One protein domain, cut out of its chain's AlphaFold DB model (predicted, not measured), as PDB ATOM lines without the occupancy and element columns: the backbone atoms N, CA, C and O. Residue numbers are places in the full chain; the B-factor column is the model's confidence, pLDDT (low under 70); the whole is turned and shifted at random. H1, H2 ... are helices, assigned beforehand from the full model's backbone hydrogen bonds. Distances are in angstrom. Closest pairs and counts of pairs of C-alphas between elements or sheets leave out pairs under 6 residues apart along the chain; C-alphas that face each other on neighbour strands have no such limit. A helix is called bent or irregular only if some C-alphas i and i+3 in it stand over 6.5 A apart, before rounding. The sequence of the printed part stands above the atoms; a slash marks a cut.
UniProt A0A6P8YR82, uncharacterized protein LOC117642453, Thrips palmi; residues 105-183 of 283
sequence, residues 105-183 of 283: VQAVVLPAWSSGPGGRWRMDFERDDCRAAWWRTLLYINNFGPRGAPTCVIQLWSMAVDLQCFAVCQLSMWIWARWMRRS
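What this domain is: This is residues 105 to 183 of the 283 residues of the protein "uncharacterized protein LOC117642453" of Thrips palmi (UniProt A0A6P8YR82). A long straight arm, residues 165 to 183, of which 165 to 180 belong to H3, sticks out from a body made of H1, H2, residues 155 to 164 of H3 and the loop between H2 and H3. H2 runs the same way as H3 and ends near the beginning of H3, while H1 makes a corner with H2 at the far end, and residues 139 to 154 fold back from the end of H2 to the start of H3. The printed part has 79 residues with three named helices, in the order H1, H2, H3, and no named strand; its class is all helix. It is extended, with a radius of gyration of the C-alphas of 19.3 A, and it spans 66 by 29 by 18 A, much of that length being the free arm of H3.

Where its parts are: Begin with the longest helix, H3, residues 155 to 180: find C-alpha 155 at (12.814, -26.795, 41.433), and from there it runs 38.6 A to C-alpha 180 at (-14.733, -48.172, 24.974). H3 is neither bent nor irregular, but only just: C-alphas 155 and 158 are 6.2 A apart. Go back along the chain to H2, residues 117 to 138, which measures 29.2 A from first to last C-alpha. H2 is irregular, with C-alphas 132 and 135 at 8.1 A, and it has a kink of 71 degrees near residue 132. Before it comes H1, residues 105 to 115, 14.3 A long, which begins at C-alpha 105 at (33.575, -23.393, 41.784). H1 is only just irregular, with C-alphas 107 and 110 at 6.6 A.

How they stand to each other: Look first at Leu 156 in H3 and Thr 137 in H2: their C-alphas, the closest of the two helices, are 7.0 A apart. H2 and H3 are close but not clearly touching, with 2 pairs of C-alphas within 8 A. They run the same way at a shallow tilt of 20 degrees, with centres 28.8 A apart. Farther out, H1 and H2 are also close but not clearly touching; the closest C-alphas are those of Trp 113 and Gly 119, at 5.6 A. Their lines stand about perpendicular, at 80 degrees. H1 and H3 are apart. Along the backbones, O i to N i+4 pairs are within hydrogen-bond range in 21 of 22 cases in H3, 15 of 18 in H2 and 5 of 7 in H1.

The domain as a whole: The outline is a rod, and the two C-alphas farthest apart are those of Pro 117 and Ser 183, at 65.7 A. Without residues 165 to 183, which stand free, the body spans 38 by 22 by 18 A. The printed part has no cut. The link from H1 to H2 is tight, with 1 residue, and the link from H2 to H3 is long, with 16 residues. The mean pLDDT of the printed part is 83.7, and confidence is low, under 70, at residues 105 to 107 and 109 to 110.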
ATOM      1  N   VAL A 105      34.808 -24.197  41.679       66.19
ATOM      2  CA  VAL A 105      33.575 -23.393  41.784       66.19
ATOM      3  C   VAL A 105      32.538 -24.125  42.635       66.19
ATOM      4  O   VAL A 105      31.920 -23.530  43.520       66.19
ATOM      5  N   GLN A 106      32.380 -25.428  42.413       68.44
ATOM      6  CA  GLN A 106      31.399 -26.230  43.130       68.44
ATOM      7  C   GLN A 106      31.830 -26.590  44.553       68.44
ATOM      8  O   GLN A 106      30.988 -26.601  45.449       68.44
ATOM      9  N   ALA A 107      33.123 -26.823  44.783       69.56
ATOM     10  CA  ALA A 107      33.642 -27.187  46.099       69.56
ATOM     11  C   ALA A 107      33.894 -25.989  47.031       69.56
ATOM     12  O   ALA A 107      33.838 -26.155  48.246       69.56
ATOM     13  N   VAL A 108      34.176 -24.794  46.499       71.00
ATOM     14  CA  VAL A 108      34.633 -23.647  47.308       71.00
ATOM     15  C   VAL A 108      33.710 -22.445  47.165       71.00
ATOM     16  O   VAL A 108      33.234 -21.908  48.166       71.00
ATOM     17  N   VAL A 109      33.410 -22.032  45.933       68.81
ATOM     18  CA  VAL A 109      32.647 -20.798  45.687       68.81
ATOM     19  C   VAL A 109      31.178 -20.974  46.063       68.81
ATOM     20  O   VAL A 109      30.611 -20.118  46.739       68.81
ATOM     21  N   LEU A 110      30.561 -22.093  45.680       69.25
ATOM     22  CA  LEU A 110      29.156 -22.376  45.981       69.25
ATOM     23  C   LEU A 110      28.875 -22.504  47.493       69.25
ATOM     24  O   LEU A 110      27.940 -21.851  47.966       69.25
ATOM     25  N   PRO A 111      29.673 -23.248  48.285       72.00
ATOM     26  CA  PRO A 111      29.510 -23.292  49.737       72.00
ATOM     27  C   PRO A 111      29.803 -21.951  50.418       72.00
ATOM     28  O   PRO A 111      29.102 -21.578  51.358       72.00
ATOM     29  N   ALA A 112      30.802 -21.196  49.948       73.31
ATOM     30  CA  ALA A 112      31.101 -19.870  50.495       73.31
ATOM     31  C   ALA A 112      29.979 -18.863  50.195       73.31
ATOM     32  O   ALA A 112      29.612 -18.054  51.048       73.31
ATOM     33  N   TRP A 113      29.378 -18.939  49.007       71.88
ATOM     34  CA  TRP A 113      28.251 -18.089  48.647       71.88
ATOM     35  C   TRP A 113      26.987 -18.451  49.435       71.88
ATOM     36  O   TRP A 113      26.292 -17.547  49.904       71.88
ATOM     37  N   SER A 114      26.716 -19.745  49.648       72.31
ATOM     38  CA  SER A 114      25.554 -20.204  50.423       72.31
ATOM     39  C   SER A 114      25.649 -19.857  51.914       72.31
ATOM     40  O   SER A 114      24.630 -19.568  52.540       72.31
ATOM     41  N   SER A 115      26.860 -19.833  52.478       76.88
ATOM     42  CA  SER A 115      27.112 -19.504  53.890       76.88
ATOM     43  C   SER A 115      27.353 -18.009  54.160       76.88
ATOM     44  O   SER A 115      27.200 -17.551  55.302       76.88
ATOM     45  N   GLY A 116      27.674 -17.233  53.121       81.69
ATOM     46  CA  GLY A 116      27.892 -15.789  53.190       81.69
ATOM     47  C   GLY A 116      26.608 -14.945  53.306       81.69
ATOM     48  O   GLY A 116      25.492 -15.458  53.193       81.69
ATOM     49  N   PRO A 117      26.739 -13.616  53.496       76.19
ATOM     50  CA  PRO A 117      25.604 -12.705  53.685       76.19
ATOM     51  C   PRO A 117      24.620 -12.716  52.509       76.19
ATOM     52  O   PRO A 117      23.412 -12.690  52.716       76.19
ATOM     53  N   GLY A 118      25.125 -12.815  51.274       74.88
ATOM     54  CA  GLY A 118      24.290 -12.880  50.072       74.88
ATOM     55  C   GLY A 118      23.457 -14.164  49.968       74.88
ATOM     56  O   GLY A 118      22.323 -14.115  49.498       74.88
ATOM     57  N   GLY A 119      23.987 -15.296  50.443       72.94
ATOM     58  CA  GLY A 119      23.244 -16.554  50.529       72.94
ATOM     59  C   GLY A 119      22.122 -16.486  51.561       72.94
ATOM     60  O   GLY A 119      21.007 -16.915  51.275       72.94
ATOM     61  N   ARG A 120      22.385 -15.862  52.719       75.06
ATOM     62  CA  ARG A 120      21.376 -15.650  53.772       75.06
ATOM     63  C   ARG A 120      20.201 -14.812  53.284       75.06
ATOM     64  O   ARG A 120      19.077 -15.268  53.404       75.06
ATOM     65  N   TRP A 121      20.460 -13.680  52.622       78.75
ATOM     66  CA  TRP A 121      19.393 -12.859  52.035       78.75
ATOM     67  C   TRP A 121      18.488 -13.659  51.092       78.75
ATOM     68  O   TRP A 121      17.269 -13.584  51.204       78.75
ATOM     69  N   ARG A 122      19.066 -14.467  50.191       77.69
ATOM     70  CA  ARG A 122      18.281 -15.318  49.283       77.69
ATOM     71  C   ARG A 122      17.465 -16.369  50.042       77.69
ATOM     72  O   ARG A 122      16.297 -16.560  49.720       77.69
ATOM     73  N   MET A 123      18.065 -17.018  51.038       81.00
ATOM     74  CA  MET A 123      17.390 -18.020  51.867       81.00
ATOM     75  C   MET A 123      16.263 -17.419  52.712       81.00
ATOM     76  O   MET A 123      15.248 -18.079  52.909       81.00
ATOM     77  N   ASP A 124      16.416 -16.186  53.194       83.50
ATOM     78  CA  ASP A 124      15.400 -15.500  53.994       83.50
ATOM     79  C   ASP A 124      14.186 -15.110  53.133       83.50
ATOM     80  O   ASP A 124      13.056 -15.413  53.515       83.50
ATOM     81  N   PHE A 125      14.403 -14.572  51.922       83.38
ATOM     82  CA  PHE A 125      13.313 -14.343  50.960       83.38
ATOM     83  C   PHE A 125      12.586 -15.643  50.602       83.38
ATOM     84  O   PHE A 125      11.358 -15.710  50.642       83.38
ATOM     85  N   GLU A 126      13.338 -16.705  50.307       84.25
ATOM     86  CA  GLU A 126      12.758 -18.003  49.955       84.25
ATOM     87  C   GLU A 126      12.014 -18.640  51.141       84.25
ATOM     88  O   GLU A 126      10.973 -19.274  50.962       84.25
ATOM     89  N   ARG A 127      12.495 -18.434  52.371       87.44
ATOM     90  CA  ARG A 127      11.837 -18.886  53.600       87.44
ATOM     91  C   ARG A 127      10.495 -18.195  53.811       87.44
ATOM     92  O   ARG A 127       9.533 -18.879  54.172       87.44
ATOM     93  N   ASP A 128      10.423 -16.883  53.620       90.19
ATOM     94  CA  ASP A 128       9.191 -16.118  53.829       90.19
ATOM     95  C   ASP A 128       8.156 -16.416  52.738       90.19
ATOM     96  O   ASP A 128       6.999 -16.726  53.051       90.19
ATOM     97  N   ASP A 129       8.591 -16.479  51.478       89.31
ATOM     98  CA  ASP A 129       7.756 -16.929  50.360       89.31
ATOM     99  C   ASP A 129       7.248 -18.354  50.591       89.31
ATOM    100  O   ASP A 129       6.067 -18.660  50.377       89.31
ATOM    101  N   CYS A 130       8.116 -19.231  51.103       90.00
ATOM    102  CA  CYS A 130       7.726 -20.593  51.404       90.00
ATOM    103  C   CYS A 130       6.750 -20.675  52.580       90.00
ATOM    104  O   CYS A 130       5.771 -21.415  52.503       90.00
ATOM    105  N   ARG A 131       6.912 -19.876  53.637       91.44
ATOM    106  CA  ARG A 131       5.924 -19.807  54.729       91.44
ATOM    107  C   ARG A 131       4.545 -19.358  54.248       91.44
ATOM    108  O   ARG A 131       3.544 -19.851  54.765       91.44
ATOM    109  N   ALA A 132       4.475 -18.483  53.248       90.81
ATOM    110  CA  ALA A 132       3.208 -18.032  52.675       90.81
ATOM    111  C   ALA A 132       2.587 -19.040  51.682       90.81
ATOM    112  O   ALA A 132       1.359 -19.109  51.545       90.81
ATOM    113  N   ALA A 133       3.412 -19.823  50.978       90.38
ATOM    114  CA  ALA A 133       2.984 -20.641  49.840       90.38
ATOM    115  C   ALA A 133       3.273 -22.152  49.954       90.38
ATOM    116  O   ALA A 133       3.003 -22.877  48.996       90.38
ATOM    117  N   TRP A 134       3.755 -22.660  51.095       92.06
ATOM    118  CA  TRP A 134       4.113 -24.081  51.284       92.06
ATOM    119  C   TRP A 134       2.982 -25.041  50.899       92.06
ATOM    120  O   TRP A 134       3.223 -26.108  50.332       92.06
ATOM    121  N   TRP A 135       1.733 -24.651  51.166       91.56
ATOM    122  CA  TRP A 135       0.549 -25.455  50.877       91.56
ATOM    123  C   TRP A 135       0.353 -25.688  49.374       91.56
ATOM    124  O   TRP A 135      -0.125 -26.751  48.979       91.56
ATOM    125  N   ARG A 136       0.761 -24.741  48.517       90.62
ATOM    126  CA  ARG A 136       0.684 -24.901  47.057       90.62
ATOM    127  C   ARG A 136       1.689 -25.932  46.566       90.62
ATOM    128  O   ARG A 136       1.361 -26.714  45.674       90.62
ATOM    129  N   THR A 137       2.867 -25.967  47.187       89.38
ATOM    130  CA  THR A 137       3.905 -26.953  46.883       89.38
ATOM    131  C   THR A 137       3.471 -28.340  47.322       89.38
ATOM    132  O   THR A 137       3.592 -29.282  46.546       89.38
ATOM    133  N   LEU A 138       2.880 -28.459  48.513       89.31
ATOM    134  CA  LEU A 138       2.364 -29.731  49.022       89.31
ATOM    135  C   LEU A 138       1.224 -30.291  48.157       89.31
ATOM    136  O   LEU A 138       1.139 -31.498  47.949       89.31
ATOM    137  N   LEU A 139       0.370 -29.417  47.622       90.12
ATOM    138  CA  LEU A 139      -0.707 -29.794  46.706       90.12
ATOM    139  C   LEU A 139      -0.268 -29.870  45.234       90.12
ATOM    140  O   LEU A 139      -1.106 -30.143  44.378       90.12
ATOM    141  N   TYR A 140       1.011 -29.627  44.923       91.88
ATOM    142  CA  TYR A 140       1.535 -29.570  43.555       91.88
ATOM    143  C   TYR A 140       0.726 -28.649  42.619       91.88
ATOM    144  O   TYR A 140       0.523 -28.955  41.448       91.88
ATOM    145  N   ILE A 141       0.268 -27.494  43.111       92.69
ATOM    146  CA  ILE A 141      -0.489 -26.477  42.345       92.69
ATOM    147  C   ILE A 141       0.278 -25.158  42.200       92.69
ATOM    148  O   ILE A 141      -0.302 -24.115  41.902       92.69
ATOM    149  N   ASN A 142       1.598 -25.202  42.367       89.69
ATOM    150  CA  ASN A 142       2.480 -24.037  42.238       89.69
ATOM    151  C   ASN A 142       2.367 -23.317  40.888       89.69
ATOM    152  O   ASN A 142       2.621 -22.119  40.814       89.69
ATOM    153  N   ASN A 143       1.937 -24.024  39.842       88.25
ATOM    154  CA  ASN A 143       1.798 -23.493  38.486       88.25
ATOM    155  C   ASN A 143       0.591 -22.559  38.303       88.25
ATOM    156  O   ASN A 143       0.539 -21.828  37.320       88.25
ATOM    157  N   PHE A 144      -0.380 -22.582  39.221       87.62
ATOM    158  CA  PHE A 144      -1.655 -21.866  39.077       87.62
ATOM    159  C   PHE A 144      -1.719 -20.547  39.862       87.62
ATOM    160  O   PHE A 144      -2.791 -19.963  40.012       87.62
ATOM    161  N   GLY A 145      -0.588 -20.071  40.387       84.19
ATOM    162  CA  GLY A 145      -0.523 -18.790  41.086       84.19
ATOM    163  C   GLY A 145      -0.685 -17.587  40.141       84.19
ATOM    164  O   GLY A 145      -0.315 -17.672  38.967       84.19
ATOM    165  N   PRO A 146      -1.187 -16.441  40.640       83.38
ATOM    166  CA  PRO A 146      -1.047 -15.161  39.948       83.38
ATOM    167  C   PRO A 146       0.411 -14.919  39.535       83.38
ATOM    168  O   PRO A 146       1.334 -15.348  40.228       83.38
ATOM    169  N   ARG A 147       0.641 -14.214  38.420       78.31
ATOM    170  CA  ARG A 147       2.007 -13.838  38.014       78.31
ATOM    171  C   ARG A 147       2.677 -13.062  39.152       78.31
ATOM    172  O   ARG A 147       2.119 -12.077  39.619       78.31
ATOM    173  N   GLY A 148       3.851 -13.521  39.582       80.31
ATOM    174  CA  GLY A 148       4.586 -12.934  40.707       80.31
ATOM    175  C   GLY A 148       4.127 -13.399  42.092       80.31
ATOM    176  O   GLY A 148       4.596 -12.859  43.087       80.31
ATOM    177  N   ALA A 149       3.226 -14.381  42.190       82.88
ATOM    178  CA  ALA A 149       2.899 -14.978  43.477       82.88
ATOM    179  C   ALA A 149       4.122 -15.714  44.059       82.88
ATOM    180  O   ALA A 149       4.850 -16.356  43.297       82.88
ATOM    181  N   PRO A 150       4.311 -15.689  45.391       83.75
ATOM    182  CA  PRO A 150       5.434 -16.364  46.032       83.75
ATOM    183  C   PRO A 150       5.351 -17.866  45.757       83.75
ATOM    184  O   PRO A 150       4.275 -18.466  45.901       83.75
ATOM    185  N   THR A 151       6.461 -18.462  45.328       83.81
ATOM    186  CA  THR A 151       6.591 -19.899  45.068       83.81
ATOM    187  C   THR A 151       7.657 -20.479  45.986       83.81
ATOM    188  O   THR A 151       8.765 -19.965  46.083       83.81
ATOM    189  N   CYS A 152       7.321 -21.566  46.684       81.88
ATOM    190  CA  CYS A 152       8.301 -22.263  47.510       81.88
ATOM    191  C   CYS A 152       9.134 -23.200  46.628       81.88
ATOM    192  O   CYS A 152       8.579 -24.168  46.102       81.88
ATOM    193  N   VAL A 153      10.437 -22.913  46.525       84.19
ATOM    194  CA  VAL A 153      11.471 -23.677  45.807       84.19
ATOM    195  C   VAL A 153      11.182 -23.851  44.314       84.19
ATOM    196  O   VAL A 153      10.337 -24.643  43.889       84.19
ATOM    197  N   ILE A 154      11.959 -23.149  43.487       79.69
ATOM    198  CA  ILE A 154      11.780 -23.118  42.028       79.69
ATOM    199  C   ILE A 154      11.848 -24.518  41.391       79.69
ATOM    200  O   ILE A 154      11.128 -24.804  40.438       79.69
ATOM    201  N   GLN A 155      12.647 -25.433  41.947       80.06
ATOM    202  CA  GLN A 155      12.814 -26.795  41.433       80.06
ATOM    203  C   GLN A 155      11.550 -27.657  41.588       80.06
ATOM    204  O   GLN A 155      11.352 -28.579  40.802       80.06
ATOM    205  N   LEU A 156      10.664 -27.370  42.553       85.38
ATOM    206  CA  LEU A 156       9.406 -28.120  42.697       85.38
ATOM    207  C   LEU A 156       8.346 -27.716  41.666       85.38
ATOM    208  O   LEU A 156       7.346 -28.419  41.511       85.38
ATOM    209  N   TRP A 157       8.566 -26.624  40.932       84.88
ATOM    210  CA  TRP A 157       7.681 -26.199  39.853       84.88
ATOM    211  C   TRP A 157       7.591 -27.258  38.743       84.88
ATOM    212  O   TRP A 157       6.489 -27.655  38.365       84.88
ATOM    213  N   SER A 158       8.726 -27.804  38.287       83.19
ATOM    214  CA  SER A 158       8.743 -28.855  37.255       83.19
ATOM    215  C   SER A 158       8.105 -30.157  37.745       83.19
ATOM    216  O   SER A 158       7.295 -30.747  37.038       83.19
ATOM    217  N   MET A 159       8.365 -30.554  38.995       86.31
ATOM    218  CA  MET A 159       7.748 -31.744  39.597       86.31
ATOM    219  C   MET A 159       6.216 -31.639  39.673       86.31
ATOM    220  O   MET A 159       5.513 -32.634  39.497       86.31
ATOM    221  N   ALA A 160       5.683 -30.433  39.902       89.00
ATOM    222  CA  ALA A 160       4.244 -30.187  39.865       89.00
ATOM    223  C   ALA A 160       3.653 -30.359  38.465       89.00
ATOM    224  O   ALA A 160       2.583 -30.953  38.333       89.00
ATOM    225  N   VAL A 161       4.349 -29.887  37.426       88.50
ATOM    226  CA  VAL A 161       3.930 -30.096  36.031       88.50
ATOM    227  C   VAL A 161       3.863 -31.590  35.713       88.50
ATOM    228  O   VAL A 161       2.853 -32.059  35.186       88.50
ATOM    229  N   ASP A 162       4.887 -32.354  36.093       91.69
ATOM    230  CA  ASP A 162       4.954 -33.788  35.802       91.69
ATOM    231  C   ASP A 162       3.821 -34.570  36.481       91.69
ATOM    232  O   ASP A 162       3.166 -35.399  35.842       91.69
ATOM    233  N   LEU A 163       3.520 -34.265  37.751       87.31
ATOM    234  CA  LEU A 163       2.416 -34.906  38.472       87.31
ATOM    235  C   LEU A 163       1.051 -34.561  37.856       87.31
ATOM    236  O   LEU A 163       0.185 -35.433  37.742       87.31
ATOM    237  N   GLN A 164       0.852 -33.309  37.440       89.56
ATOM    238  CA  GLN A 164      -0.383 -32.865  36.788       89.56
ATOM    239  C   GLN A 164      -0.574 -33.556  35.433       89.56
ATOM    240  O   GLN A 164      -1.646 -34.104  35.169       89.56
ATOM    241  N   CYS A 165       0.469 -33.588  34.601       86.81
ATOM    242  CA  CYS A 165       0.466 -34.304  33.326       86.81
ATOM    243  C   CYS A 165       0.168 -35.793  33.530       86.81
ATOM    244  O   CYS A 165      -0.674 -36.356  32.828       86.81
ATOM    245  N   PHE A 166       0.788 -36.417  34.535       87.19
ATOM    246  CA  PHE A 166       0.495 -37.796  34.901       87.19
ATOM    247  C   PHE A 166      -0.982 -37.969  35.275       87.19
ATOM    248  O   PHE A 166      -1.665 -38.802  34.684       87.19
ATOM    249  N   ALA A 167      -1.521 -37.145  36.177       87.88
ATOM    250  CA  ALA A 167      -2.922 -37.227  36.596       87.88
ATOM    251  C   ALA A 167      -3.908 -37.073  35.420       87.88
ATOM    252  O   ALA A 167      -4.872 -37.838  35.321       87.88
ATOM    253  N   VAL A 168      -3.648 -36.139  34.498       85.69
ATOM    254  CA  VAL A 168      -4.466 -35.931  33.292       85.69
ATOM    255  C   VAL A 168      -4.413 -37.147  32.366       85.69
ATOM    256  O   VAL A 168      -5.463 -37.596  31.902       85.69
ATOM    257  N   CYS A 169      -3.230 -37.722  32.133       86.94
ATOM    258  CA  CYS A 169      -3.072 -38.943  31.338       86.94
ATOM    259  C   CYS A 169      -3.823 -40.136  31.950       86.94
ATOM    260  O   CYS A 169      -4.495 -40.881  31.236       86.94
ATOM    261  N   GLN A 170      -3.773 -40.300  33.273       87.12
ATOM    262  CA  GLN A 170      -4.494 -41.379  33.953       87.12
ATOM    263  C   GLN A 170      -6.015 -41.194  33.859       87.12
ATOM    264  O   GLN A 170      -6.745 -42.151  33.587       87.12
ATOM    265  N   LEU A 171      -6.505 -39.964  34.045       89.50
ATOM    266  CA  LEU A 171      -7.926 -39.638  33.920       89.50
ATOM    267  C   LEU A 171      -8.428 -39.824  32.488       89.50
ATOM    268  O   LEU A 171      -9.490 -40.415  32.293       89.50
ATOM    269  N   SER A 172      -7.672 -39.372  31.485       83.94
ATOM    270  CA  SER A 172      -8.050 -39.521  30.077       83.94
ATOM    271  C   SER A 172      -8.102 -40.993  29.668       83.94
ATOM    272  O   SER A 172      -9.094 -41.424  29.075       83.94
ATOM    273  N   MET A 173      -7.118 -41.794  30.086       83.38
ATOM    274  CA  MET A 173      -7.125 -43.244  29.892       83.38
ATOM    275  C   MET A 173      -8.307 -43.913  30.599       83.38
ATOM    276  O   MET A 173      -8.968 -44.771  30.013       83.38
ATOM    277  N   TRP A 174      -8.632 -43.509  31.831       95.69
ATOM    278  CA  TRP A 174      -9.785 -44.044  32.559       95.69
ATOM    279  C   TRP A 174     -11.117 -43.708  31.872       95.69
ATOM    280  O   TRP A 174     -11.964 -44.595  31.709       95.69
ATOM    281  N   ILE A 175     -11.294 -42.459  31.425       93.88
ATOM    282  CA  ILE A 175     -12.472 -42.014  30.665       93.88
ATOM    283  C   ILE A 175     -12.578 -42.810  29.365       93.88
ATOM    284  O   ILE A 175     -13.638 -43.375  29.082       93.88
ATOM    285  N   TRP A 176     -11.482 -42.923  28.613       89.12
ATOM    286  CA  TRP A 176     -11.446 -43.655  27.350       89.12
ATOM    287  C   TRP A 176     -11.758 -45.142  27.542       89.12
ATOM    288  O   TRP A 176     -12.621 -45.686  26.854       89.12
ATOM    289  N   ALA A 177     -11.177 -45.792  28.552       88.75
ATOM    290  CA  ALA A 177     -11.480 -47.182  28.893       88.75
ATOM    291  C   ALA A 177     -12.943 -47.380  29.328       88.75
ATOM    292  O   ALA A 177     -13.538 -48.443  29.117       88.75
ATOM    293  N   ARG A 178     -13.557 -46.379  29.968       93.69
ATOM    294  CA  ARG A 178     -14.977 -46.411  30.351       93.69
ATOM    295  C   ARG A 178     -15.898 -46.125  29.158       93.69
ATOM    296  O   ARG A 178     -17.027 -46.611  29.156       93.69
ATOM    297  N   TRP A 179     -15.429 -45.373  28.165       91.31
ATOM    298  CA  TRP A 179     -16.129 -45.133  26.904       91.31
ATOM    299  C   TRP A 179     -16.091 -46.369  26.001       91.31
ATOM    300  O   TRP A 179     -17.145 -46.870  25.623       91.31
ATOM    301  N   MET A 180     -14.910 -46.960  25.787       85.19
ATOM    302  CA  MET A 180     -14.733 -48.172  24.974       85.19
ATOM    303  C   MET A 180     -15.529 -49.372  25.498       85.19
ATOM    304  O   MET A 180     -16.022 -50.177  24.716       85.19
ATOM    305  N   ARG A 181     -15.717 -49.483  26.821       81.12
ATOM    306  CA  ARG A 181     -16.577 -50.522  27.417       81.12
ATOM    307  C   ARG A 181     -18.069 -50.343  27.127       81.12
ATOM    308  O   ARG A 181     -18.814 -51.306  27.273       81.12
ATOM    309  N   ARG A 182     -18.516 -49.133  26.781       83.75
ATOM    310  CA  ARG A 182     -19.923 -48.841  26.460       83.75
ATOM    311  C   ARG A 182     -20.241 -48.942  24.977       83.75
ATOM    312  O   ARG A 182     -21.418 -48.975  24.636       83.75
ATOM    313  N   SER A 183     -19.230 -48.986  24.115       74.62
ATOM    314  CA  SER A 183     -19.438 -49.147  22.683       74.62
ATOM    315  C   SER A 183     -20.191 -50.459  22.423       74.62
ATOM    316  O   SER A 183     -19.735 -51.515  22.878       74.62
TER     317      SER A 183